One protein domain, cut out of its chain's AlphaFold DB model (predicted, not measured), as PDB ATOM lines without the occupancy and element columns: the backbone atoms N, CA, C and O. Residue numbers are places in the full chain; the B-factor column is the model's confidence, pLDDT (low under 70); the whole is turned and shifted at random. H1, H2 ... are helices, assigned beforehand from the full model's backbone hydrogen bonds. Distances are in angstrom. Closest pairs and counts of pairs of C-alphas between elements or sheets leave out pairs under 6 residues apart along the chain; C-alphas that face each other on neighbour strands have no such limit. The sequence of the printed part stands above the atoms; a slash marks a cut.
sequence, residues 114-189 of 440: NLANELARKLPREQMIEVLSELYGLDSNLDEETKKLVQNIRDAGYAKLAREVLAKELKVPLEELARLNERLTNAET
ATOM      1  N   ASN A 114     158.331 188.015 106.141       62.72
ATOM      2  CA  ASN A 114     158.651 187.011 107.154       62.72
ATOM      3  C   ASN A 114     159.923 187.384 107.910       62.72
ATOM      4  O   ASN A 114     159.936 187.274 109.135       62.72
ATOM      5  N   LEU A 115     160.928 187.924 107.215       68.81
ATOM      6  CA  LEU A 115     162.141 188.430 107.851       68.81
ATOM      7  C   LEU A 115     161.833 189.600 108.799       68.81
ATOM      8  O   LEU A 115     162.266 189.590 109.949       68.81
ATOM      9  N   ALA A 116     161.017 190.566 108.366       60.78
ATOM     10  CA  ALA A 116     160.597 191.686 109.207       60.78
ATOM     11  C   ALA A 116     159.811 191.217 110.444       60.78
ATOM     12  O   ALA A 116     160.039 191.708 111.549       60.78
ATOM     13  N   ASN A 117     158.929 190.227 110.285       61.12
ATOM     14  CA  ASN A 117     158.174 189.650 111.397       61.12
ATOM     15  C   ASN A 117     159.054 188.852 112.371       61.12
ATOM     16  O   ASN A 117     158.762 188.815 113.568       61.12
ATOM     17  N   GLU A 118     160.113 188.202 111.888       73.00
ATOM     18  CA  GLU A 118     161.032 187.441 112.735       73.00
ATOM     19  C   GLU A 118     161.992 188.362 113.502       73.00
ATOM     20  O   GLU A 118     162.164 188.198 114.713       73.00
ATOM     21  N   LEU A 119     162.520 189.394 112.835       72.31
ATOM     22  CA  LEU A 119     163.298 190.467 113.464       72.31
ATOM     23  C   LEU A 119     162.467 191.194 114.527       72.31
ATOM     24  O   LEU A 119     162.963 191.448 115.625       72.31
ATOM     25  N   ALA A 120     161.178 191.427 114.256       69.75
ATOM     26  CA  ALA A 120     160.272 192.073 115.198       69.75
ATOM     27  C   ALA A 120     160.029 191.288 116.496       69.75
ATOM     28  O   ALA A 120     159.629 191.873 117.501       69.75
ATOM     29  N   ARG A 121     160.261 189.969 116.491       71.12
ATOM     30  CA  ARG A 121     160.115 189.108 117.676       71.12
ATOM     31  C   ARG A 121     161.401 188.956 118.479       71.12
ATOM     32  O   ARG A 121     161.320 188.629 119.660       71.12
ATOM     33  N   LYS A 122     162.561 189.108 117.837       75.44
ATOM     34  CA  LYS A 122     163.867 188.759 118.417       75.44
ATOM     35  C   LYS A 122     164.675 189.967 118.880       75.44
ATOM     36  O   LYS A 122     165.490 189.814 119.783       75.44
ATOM     37  N   LEU A 123     164.455 191.142 118.292       77.00
ATOM     38  CA  LEU A 123     165.219 192.343 118.615       77.00
ATOM     39  C   LEU A 123     164.438 193.294 119.536       77.00
ATOM     40  O   LEU A 123     163.234 193.488 119.336       77.00
ATOM     41  N   PRO A 124     165.113 193.939 120.507       76.44
ATOM     42  CA  PRO A 124     164.597 195.134 121.161       76.44
ATOM     43  C   PRO A 124     164.189 196.173 120.114       76.44
ATOM     44  O   PRO A 124     164.801 196.292 119.046       76.44
ATOM     45  N   ARG A 125     163.133 196.930 120.408       62.44
ATOM     46  CA  ARG A 125     162.461 197.798 119.433       62.44
ATOM     47  C   ARG A 125     163.396 198.849 118.835       62.44
ATOM     48  O   ARG A 125     163.252 199.199 117.668       62.44
ATOM     49  N   GLU A 126     164.358 199.308 119.619       65.88
ATOM     50  CA  GLU A 126     165.369 200.297 119.263       65.88
ATOM     51  C   GLU A 126     166.322 199.761 118.182       65.88
ATOM     52  O   GLU A 126     166.576 200.447 117.196       65.88
ATOM     53  N   GLN A 127     166.748 198.500 118.298       71.94
ATOM     54  CA  GLN A 127     167.634 197.848 117.325       71.94
ATOM     55  C   GLN A 127     166.904 197.526 116.015       71.94
ATOM     56  O   GLN A 127     167.472 197.610 114.931       71.94
ATOM     57  N   MET A 128     165.606 197.220 116.087       75.69
ATOM     58  CA  MET A 128     164.775 196.998 114.901       75.69
ATOM     59  C   MET A 128     164.662 198.256 114.026       75.69
ATOM     60  O   MET A 128     164.614 198.158 112.803       75.69
ATOM     61  N   ILE A 129     164.624 199.441 114.644       65.00
ATOM     62  CA  ILE A 129     164.544 200.724 113.932       65.00
ATOM     63  C   ILE A 129     165.859 201.032 113.221       65.00
ATOM     64  O   ILE A 129     165.829 201.546 112.104       65.00
ATOM     65  N   GLU A 130     166.988 200.707 113.843       70.19
ATOM     66  CA  GLU A 130     168.320 200.876 113.257       70.19
ATOM     67  C   GLU A 130     168.486 199.973 112.028       70.19
ATOM     68  O   GLU A 130     168.753 200.465 110.934       70.19
ATOM     69  N   VAL A 131     168.146 198.687 112.170       72.56
ATOM     70  CA  VAL A 131     168.172 197.706 111.076       72.56
ATOM     71  C   VAL A 131     167.242 198.108 109.922       72.56
ATOM     72  O   VAL A 131     167.626 198.006 108.760       72.56
ATOM     73  N   LEU A 132     166.033 198.609 110.206       68.44
ATOM     74  CA  LEU A 132     165.107 199.078 109.165       68.44
ATOM     75  C   LEU A 132     165.571 200.387 108.505       68.44
ATOM     76  O   LEU A 132     165.417 200.545 107.297       68.44
ATOM     77  N   SER A 133     166.146 201.325 109.260       66.25
ATOM     78  CA  SER A 133     166.654 202.588 108.701       66.25
ATOM     79  C   SER A 133     167.841 202.346 107.765       66.25
ATOM     80  O   SER A 133     167.957 203.018 106.737       66.25
ATOM     81  N   GLU A 134     168.662 201.339 108.073       69.81
ATOM     82  CA  GLU A 134     169.799 200.907 107.262       69.81
ATOM     83  C   GLU A 134     169.351 200.109 106.021       69.81
ATOM     84  O   GLU A 134     169.781 200.418 104.909       69.81
ATOM     85  N   LEU A 135     168.392 199.179 106.165       62.03
ATOM     86  CA  LEU A 135     167.795 198.413 105.052       62.03
ATOM     87  C   LEU A 135     167.126 199.295 103.991       62.03
ATOM     88  O   LEU A 135     167.163 198.970 102.804       62.03
ATOM     89  N   TYR A 136     166.504 200.396 104.410       67.25
ATOM     90  CA  TYR A 136     165.831 201.329 103.506       67.25
ATOM     91  C   TYR A 136     166.687 202.551 103.137       67.25
ATOM     92  O   TYR A 136     166.206 203.421 102.409       67.25
ATOM     93  N   GLY A 137     167.942 202.627 103.602       70.19
ATOM     94  CA  GLY A 137     168.879 203.707 103.270       70.19
ATOM     95  C   GLY A 137     168.377 205.106 103.643       70.19
ATOM     96  O   GLY A 137     168.682 206.077 102.952       70.19
ATOM     97  N   LEU A 138     167.563 205.218 104.698       65.06
ATOM     98  CA  LEU A 138     166.774 206.423 104.966       65.06
ATOM     99  C   LEU A 138     167.575 207.578 105.586       65.06
ATOM    100  O   LEU A 138     167.078 208.697 105.569       65.06
ATOM    101  N   ASP A 139     168.784 207.360 106.110       57.50
ATOM    102  CA  ASP A 139     169.433 208.371 106.966       57.50
ATOM    103  C   ASP A 139     170.543 209.212 106.304       57.50
ATOM    104  O   ASP A 139     170.806 210.331 106.744       57.50
ATOM    105  N   SER A 140     171.189 208.758 105.223       49.66
ATOM    106  CA  SER A 140     172.427 209.416 104.760       49.66
ATOM    107  C   SER A 140     172.256 210.542 103.731       49.66
ATOM    108  O   SER A 140     173.191 211.318 103.560       49.66
ATOM    109  N   ASN A 141     171.093 210.696 103.080       60.41
ATOM    110  CA  ASN A 141     170.913 211.666 101.978       60.41
ATOM    111  C   ASN A 141     169.606 212.483 102.003       60.41
ATOM    112  O   ASN A 141     169.298 213.172 101.031       60.41
ATOM    113  N   LEU A 142     168.822 212.434 103.083       80.12
ATOM    114  CA  LEU A 142     167.612 213.253 103.177       80.12
ATOM    115  C   LEU A 142     167.961 214.714 103.481       80.12
ATOM    116  O   LEU A 142     168.778 215.002 104.358       80.12
ATOM    117  N   ASP A 143     167.319 215.646 102.779       84.06
ATOM    118  CA  ASP A 143     167.385 217.059 103.132       84.06
ATOM    119  C   ASP A 143     166.731 217.307 104.508       84.06
ATOM    120  O   ASP A 143     165.922 216.514 105.003       84.06
ATOM    121  N   GLU A 144     167.088 218.418 105.149       81.94
ATOM    122  CA  GLU A 144     166.628 218.742 106.505       81.94
ATOM    123  C   GLU A 144     165.103 218.902 106.630       81.94
ATOM    124  O   GLU A 144     164.550 218.738 107.719       81.94
ATOM    125  N   GLU A 145     164.392 219.202 105.542       75.69
ATOM    126  CA  GLU A 145     162.932 219.295 105.547       75.69
ATOM    127  C   GLU A 145     162.305 217.896 105.541       75.69
ATOM    128  O   GLU A 145     161.388 217.614 106.321       75.69
ATOM    129  N   THR A 146     162.875 216.977 104.760       65.75
ATOM    130  CA  THR A 146     162.451 215.576 104.735       65.75
ATOM    131  C   THR A 146     162.795 214.850 106.038       65.75
ATOM    132  O   THR A 146     161.953 214.115 106.557       65.75
ATOM    133  N   LYS A 147     163.953 215.121 106.659       77.06
ATOM    134  CA  LYS A 147     164.273 214.609 108.008       77.06
ATOM    135  C   LYS A 147     163.264 215.074 109.054       77.06
ATOM    136  O   LYS A 147     162.777 214.267 109.845       77.06
ATOM    137  N   LYS A 148     162.881 216.357 109.028       76.00
ATOM    138  CA  LYS A 148     161.830 216.893 109.911       76.00
ATOM    139  C   LYS A 148     160.484 216.222 109.671       76.00
ATOM    140  O   LYS A 148     159.772 215.934 110.629       76.00
ATOM    141  N   LEU A 149     160.124 215.947 108.419       68.00
ATOM    142  CA  LEU A 149     158.881 215.249 108.095       68.00
ATOM    143  C   LEU A 149     158.894 213.795 108.592       68.00
ATOM    144  O   LEU A 149     157.918 213.358 109.201       68.00
ATOM    145  N   VAL A 150     159.997 213.069 108.388       69.81
ATOM    146  CA  VAL A 150     160.182 211.700 108.896       69.81
ATOM    147  C   VAL A 150     160.102 211.681 110.421       69.81
ATOM    148  O   VAL A 150     159.396 210.842 110.979       69.81
ATOM    149  N   GLN A 151     160.739 212.642 111.093       75.88
ATOM    150  CA  GLN A 151     160.670 212.779 112.545       75.88
ATOM    151  C   GLN A 151     159.239 213.083 113.023       75.88
ATOM    152  O   GLN A 151     158.746 212.419 113.928       75.88
ATOM    153  N   ASN A 152     158.510 213.979 112.354       68.56
ATOM    154  CA  ASN A 152     157.111 214.274 112.686       68.56
ATOM    155  C   ASN A 152     156.185 213.055 112.507       68.56
ATOM    156  O   ASN A 152     155.289 212.829 113.321       68.56
ATOM    157  N   ILE A 153     156.383 212.258 111.449       69.50
ATOM    158  CA  ILE A 153     155.617 211.022 111.212       69.50
ATOM    159  C   ILE A 153     155.951 209.980 112.283       69.50
ATOM    160  O   ILE A 153     155.049 209.321 112.805       69.50
ATOM    161  N   ARG A 154     157.235 209.857 112.634       75.75
ATOM    162  CA  ARG A 154     157.737 208.982 113.693       75.75
ATOM    163  C   ARG A 154     157.105 209.346 115.042       75.75
ATOM    164  O   ARG A 154     156.511 208.478 115.680       75.75
ATOM    165  N   ASP A 155     157.118 210.621 115.420       78.94
ATOM    166  CA  ASP A 155     156.553 211.111 116.683       78.94
ATOM    167  C   ASP A 155     155.025 210.943 116.739       78.94
ATOM    168  O   ASP A 155     154.471 210.493 117.747       78.94
ATOM    169  N   ALA A 156     154.323 211.199 115.629       76.88
ATOM    170  CA  ALA A 156     152.883 210.956 115.528       76.88
ATOM    171  C   ALA A 156     152.530 209.457 115.618       76.88
ATOM    172  O   ALA A 156     151.543 209.082 116.261       76.88
ATOM    173  N   GLY A 157     153.344 208.592 115.002       81.62
ATOM    174  CA  GLY A 157     153.204 207.137 115.066       81.62
ATOM    175  C   GLY A 157     153.430 206.590 116.475       81.62
ATOM    176  O   GLY A 157     152.632 205.783 116.957       81.62
ATOM    177  N   TYR A 158     154.457 207.082 117.177       67.94
ATOM    178  CA  TYR A 158     154.713 206.726 118.573       67.94
ATOM    179  C   TYR A 158     153.598 207.182 119.504       67.94
ATOM    180  O   TYR A 158     153.158 206.393 120.337       67.94
ATOM    181  N   ALA A 159     153.077 208.398 119.329       68.62
ATOM    182  CA  ALA A 159     151.950 208.884 120.119       68.62
ATOM    183  C   ALA A 159     150.697 208.010 119.932       68.62
ATOM    184  O   ALA A 159     149.962 207.765 120.889       68.62
ATOM    185  N   LYS A 160     150.458 207.500 118.716       79.44
ATOM    186  CA  LYS A 160     149.342 206.587 118.448       79.44
ATOM    187  C   LYS A 160     149.557 205.217 119.096       79.44
ATOM    188  O   LYS A 160     148.668 204.743 119.799       79.44
ATOM    189  N   LEU A 161     150.734 204.612 118.917       67.12
ATOM    190  CA  LEU A 161     151.017 203.289 119.481       67.12
ATOM    191  C   LEU A 161     151.061 203.320 121.017       67.12
ATOM    192  O   LEU A 161     150.544 202.416 121.662       67.12
ATOM    193  N   ALA A 162     151.617 204.379 121.611       70.50
ATOM    194  CA  ALA A 162     151.617 204.572 123.058       70.50
ATOM    195  C   ALA A 162     150.189 204.663 123.616       70.50
ATOM    196  O   ALA A 162     149.905 204.059 124.645       70.50
ATOM    197  N   ARG A 163     149.261 205.337 122.915       68.62
ATOM    198  CA  ARG A 163     147.839 205.379 123.304       68.62
ATOM    199  C   ARG A 163     147.173 204.008 123.229       68.62
ATOM    200  O   ARG A 163     146.415 203.669 124.128       68.62
ATOM    201  N   GLU A 164     147.454 203.228 122.189       72.56
ATOM    202  CA  GLU A 164     146.890 201.881 122.026       72.56
ATOM    203  C   GLU A 164     147.435 200.899 123.078       72.56
ATOM    204  O   GLU A 164     146.668 200.127 123.654       72.56
ATOM    205  N   VAL A 165     148.733 200.970 123.390       74.38
ATOM    206  CA  VAL A 165     149.363 200.156 124.442       74.38
ATOM    207  C   VAL A 165     148.865 200.567 125.829       74.38
ATOM    208  O   VAL A 165     148.460 199.695 126.595       74.38
ATOM    209  N   LEU A 166     148.799 201.870 126.141       73.12
ATOM    210  CA  LEU A 166     148.229 202.339 127.411       73.12
ATOM    211  C   LEU A 166     146.757 201.934 127.553       73.12
ATOM    212  O   LEU A 166     146.368 201.475 128.620       73.12
ATOM    213  N   ALA A 167     145.940 202.061 126.503       71.62
ATOM    214  CA  ALA A 167     144.531 201.664 126.553       71.62
ATOM    215  C   ALA A 167     144.364 200.158 126.823       71.62
ATOM    216  O   ALA A 167     143.461 199.752 127.557       71.62
ATOM    217  N   LYS A 168     145.253 199.327 126.264       74.75
ATOM    218  CA  LYS A 168     145.230 197.872 126.448       74.75
ATOM    219  C   LYS A 168     145.703 197.442 127.840       74.75
ATOM    220  O   LYS A 168     145.068 196.578 128.438       74.75
ATOM    221  N   GLU A 169     146.773 198.045 128.357       81.44
ATOM    222  CA  GLU A 169     147.354 197.691 129.662       81.44
ATOM    223  C   GLU A 169     146.568 198.278 130.843       81.44
ATOM    224  O   GLU A 169     146.331 197.595 131.837       81.44
ATOM    225  N   LEU A 170     146.093 199.524 130.742       82.81
ATOM    226  CA  LEU A 170     145.407 200.189 131.856       82.81
ATOM    227  C   LEU A 170     143.915 199.845 131.956       82.81
ATOM    228  O   LEU A 170     143.277 200.232 132.932       82.81
ATOM    229  N   LYS A 171     143.334 199.138 130.970       89.12
ATOM    230  CA  LYS A 171     141.872 198.927 130.836       89.12
ATOM    231  C   LYS A 171     141.059 200.228 130.944       89.12
ATOM    232  O   LYS A 171     139.874 200.198 131.275       89.12
ATOM    233  N   VAL A 172     141.692 201.369 130.684       85.06
ATOM    234  CA  VAL A 172     141.048 202.679 130.714       85.06
ATOM    235  C   VAL A 172     140.383 202.888 129.351       85.06
ATOM    236  O   VAL A 172     141.062 202.739 128.329       85.06
ATOM    237  N   PRO A 173     139.078 203.213 129.299       86.19
ATOM    238  CA  PRO A 173     138.394 203.525 128.051       86.19
ATOM    239  C   PRO A 173     139.138 204.619 127.276       86.19
ATOM    240  O   PRO A 173     139.629 205.589 127.860       86.19
ATOM    241  N   LEU A 174     139.207 204.486 125.951       79.69
ATOM    242  CA  LEU A 174     139.926 205.426 125.083       79.69
ATOM    243  C   LEU A 174     139.408 206.870 125.252       79.69
ATOM    244  O   LEU A 174     140.173 207.831 125.156       79.69
ATOM    245  N   GLU A 175     138.123 207.022 125.577       86.56
ATOM    246  CA  GLU A 175     137.468 208.295 125.878       86.56
ATOM    247  C   GLU A 175     138.009 208.961 127.153       86.56
ATOM    248  O   GLU A 175     138.072 210.189 127.236       86.56
ATOM    249  N   GLU A 176     138.417 208.179 128.150       87.81
ATOM    250  CA  GLU A 176     138.954 208.692 129.411       87.81
ATOM    251  C   GLU A 176     140.420 209.122 129.263       87.81
ATOM    252  O   GLU A 176     140.808 210.168 129.787       87.81
ATOM    253  N   LEU A 177     141.200 208.419 128.431       83.81
ATOM    254  CA  LEU A 177     142.532 208.870 128.008       83.81
ATOM    255  C   LEU A 177     142.470 210.188 127.221       83.81
ATOM    256  O   LEU A 177     143.285 211.082 127.454       83.81
ATOM    257  N   ALA A 178     141.487 210.349 126.329       85.94
ATOM    258  CA  ALA A 178     141.290 211.600 125.597       85.94
ATOM    259  C   ALA A 178     140.968 212.774 126.542       85.94
ATOM    260  O   ALA A 178     141.549 213.852 126.406       85.94
ATOM    261  N   ARG A 179     140.114 212.544 127.550       89.00
ATOM    262  CA  ARG A 179     139.786 213.540 128.587       89.00
ATOM    263  C   ARG A 179     140.978 213.884 129.476       89.00
ATOM    264  O   ARG A 179     141.151 215.047 129.838       89.00
ATOM    265  N   LEU A 180     141.805 212.906 129.842       91.00
ATOM    266  CA  LEU A 180     143.036 213.147 130.602       91.00
ATOM    267  C   LEU A 180     144.024 213.999 129.809       91.00
ATOM    268  O   LEU A 180     144.595 214.934 130.364       91.00
ATOM    269  N   ASN A 181     144.167 213.730 128.510       85.88
ATOM    270  CA  ASN A 181     145.057 214.500 127.653       85.88
ATOM    271  C   ASN A 181     144.579 215.954 127.503       85.88
ATOM    272  O   ASN A 181     145.371 216.876 127.645       85.88
ATOM    273  N   GLU A 182     143.272 216.174 127.327       91.50
ATOM    274  CA  GLU A 182     142.681 217.519 127.299       91.50
ATOM    275  C   GLU A 182     142.889 218.274 128.627       91.50
ATOM    276  O   GLU A 182     143.205 219.467 128.635       91.50
ATOM    277  N   ARG A 183     142.778 217.583 129.771       91.31
ATOM    278  CA  ARG A 183     143.082 218.167 131.089       91.31
ATOM    279  C   ARG A 183     144.556 218.534 131.233       91.31
ATOM    280  O   ARG A 183     144.841 219.571 131.829       91.31
ATOM    281  N   LEU A 184     145.465 217.721 130.696       90.25
ATOM    282  CA  LEU A 184     146.903 217.987 130.724       90.25
ATOM    283  C   LEU A 184     147.242 219.222 129.875       90.25
ATOM    284  O   LEU A 184     147.860 220.156 130.377       90.25
ATOM    285  N   THR A 185     146.723 219.296 128.645       83.00
ATOM    286  CA  THR A 185     146.955 220.434 127.739       83.00
ATOM    287  C   THR A 185     146.405 221.749 128.308       83.00
ATOM    288  O   THR A 185     147.045 222.797 128.201       83.00
ATOM    289  N   ASN A 186     145.245 221.705 128.972       83.25
ATOM    290  CA  ASN A 186     144.656 222.868 129.647       83.25
ATOM    291  C   ASN A 186     145.416 223.276 130.925       83.25
ATOM    292  O   ASN A 186     145.388 224.444 131.319       83.25
ATOM    293  N   ALA A 187     146.084 222.332 131.595       82.19
ATOM    294  CA  ALA A 187     146.935 222.626 132.746       82.19
ATOM    295  C   ALA A 187     148.257 223.277 132.312       82.19
ATOM    296  O   ALA A 187     148.683 224.259 132.919       82.19
ATOM    297  N   GLU A 188     148.854 222.799 131.218       78.44
ATOM    298  CA  GLU A 188     150.090 223.350 130.650       78.44
ATOM    299  C   GLU A 188     149.905 224.789 130.148       78.44
ATOM    300  O   GLU A 188     150.745 225.652 130.406       78.44
ATOM    301  N   THR A 189     148.762 225.104 129.531       75.12
ATOM    302  CA  THR A 189     148.457 226.480 129.089       75.12
ATOM    303  C   THR A 189     148.259 227.464 130.244       75.12
ATOM    304  O   THR A 189     148.461 228.663 130.059       75.12
TER     305      THR A 189
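Overview. This is residues 114 to 189 of the 440 residues of an uncharacterized protein of Candidatus Wildermuthbacteria bacterium RIFCSPLOWO2_01_FULL_48_16 (UniProt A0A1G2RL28). One long helix, H3, runs as the diagonal of an open zigzag: H4 folds back from its last part to make a V, and beyond its first end a link leads away to the two short helices H2 and H1, which lie side by side but loosely. Few contacts join these parts. The printed part has 76 residues with four named helices, in the order H1, H2, H3, H4, and no named strand; the class is all helix. It is only just loose, close to extended, with a radius of gyration of the C-alphas of 16.6 A, and its outline is flat, 40 by 32 by 15 A.

Along the chain. H3, residues 144 to 170, is 37.9 A long and begins at C-alpha 144 (166.628, 218.742, 106.505). H4, residues 174 to 189, is 23.1 A long and ends at C-alpha 189 (148.457, 226.480, 129.089). H2 is residues 125 to 135, 15.4 A. H1, residues 114 to 122, 12.5 A, begins at C-alpha 114 (158.651, 187.011, 107.154).

Arrangement. H3 and H4 only just touch, with 3 pairs of C-alphas within 8 A, the closest being those of Ala 167 and Leu 174 at 6.1 A. They run opposite ways at a steep tilt of 55 degrees. H3 touches with residues 163 to 167 alone, H4 with 174 to 177 alone. H2 is apart from H3 and H4. H1 and H2 are close but not clearly touching; their closest C-alphas, of Ala 120 and Met 128, are 6.7 A apart. They run opposite ways at a shallow tilt of 32 degrees. H1 is apart from H3 and H4. In H1, H2, H3 and H4 every O i to N i+4 pair is within hydrogen-bond range.

Size, cuts and confidence. The two C-alphas farthest apart, of Asn 114 and Thr 189, are 46.3 A apart. The printed part has no cut. The links H1 to H2 and H3 to H4 are tight, and H2 to H3 is short. Residues 151 to 162, 168 to 173 and 179 to 189 stand free. The mean pLDDT of the printed part is 74.6; 26 residues are under 70, among them 114 to 117, 132 to 136 and 138 to 141.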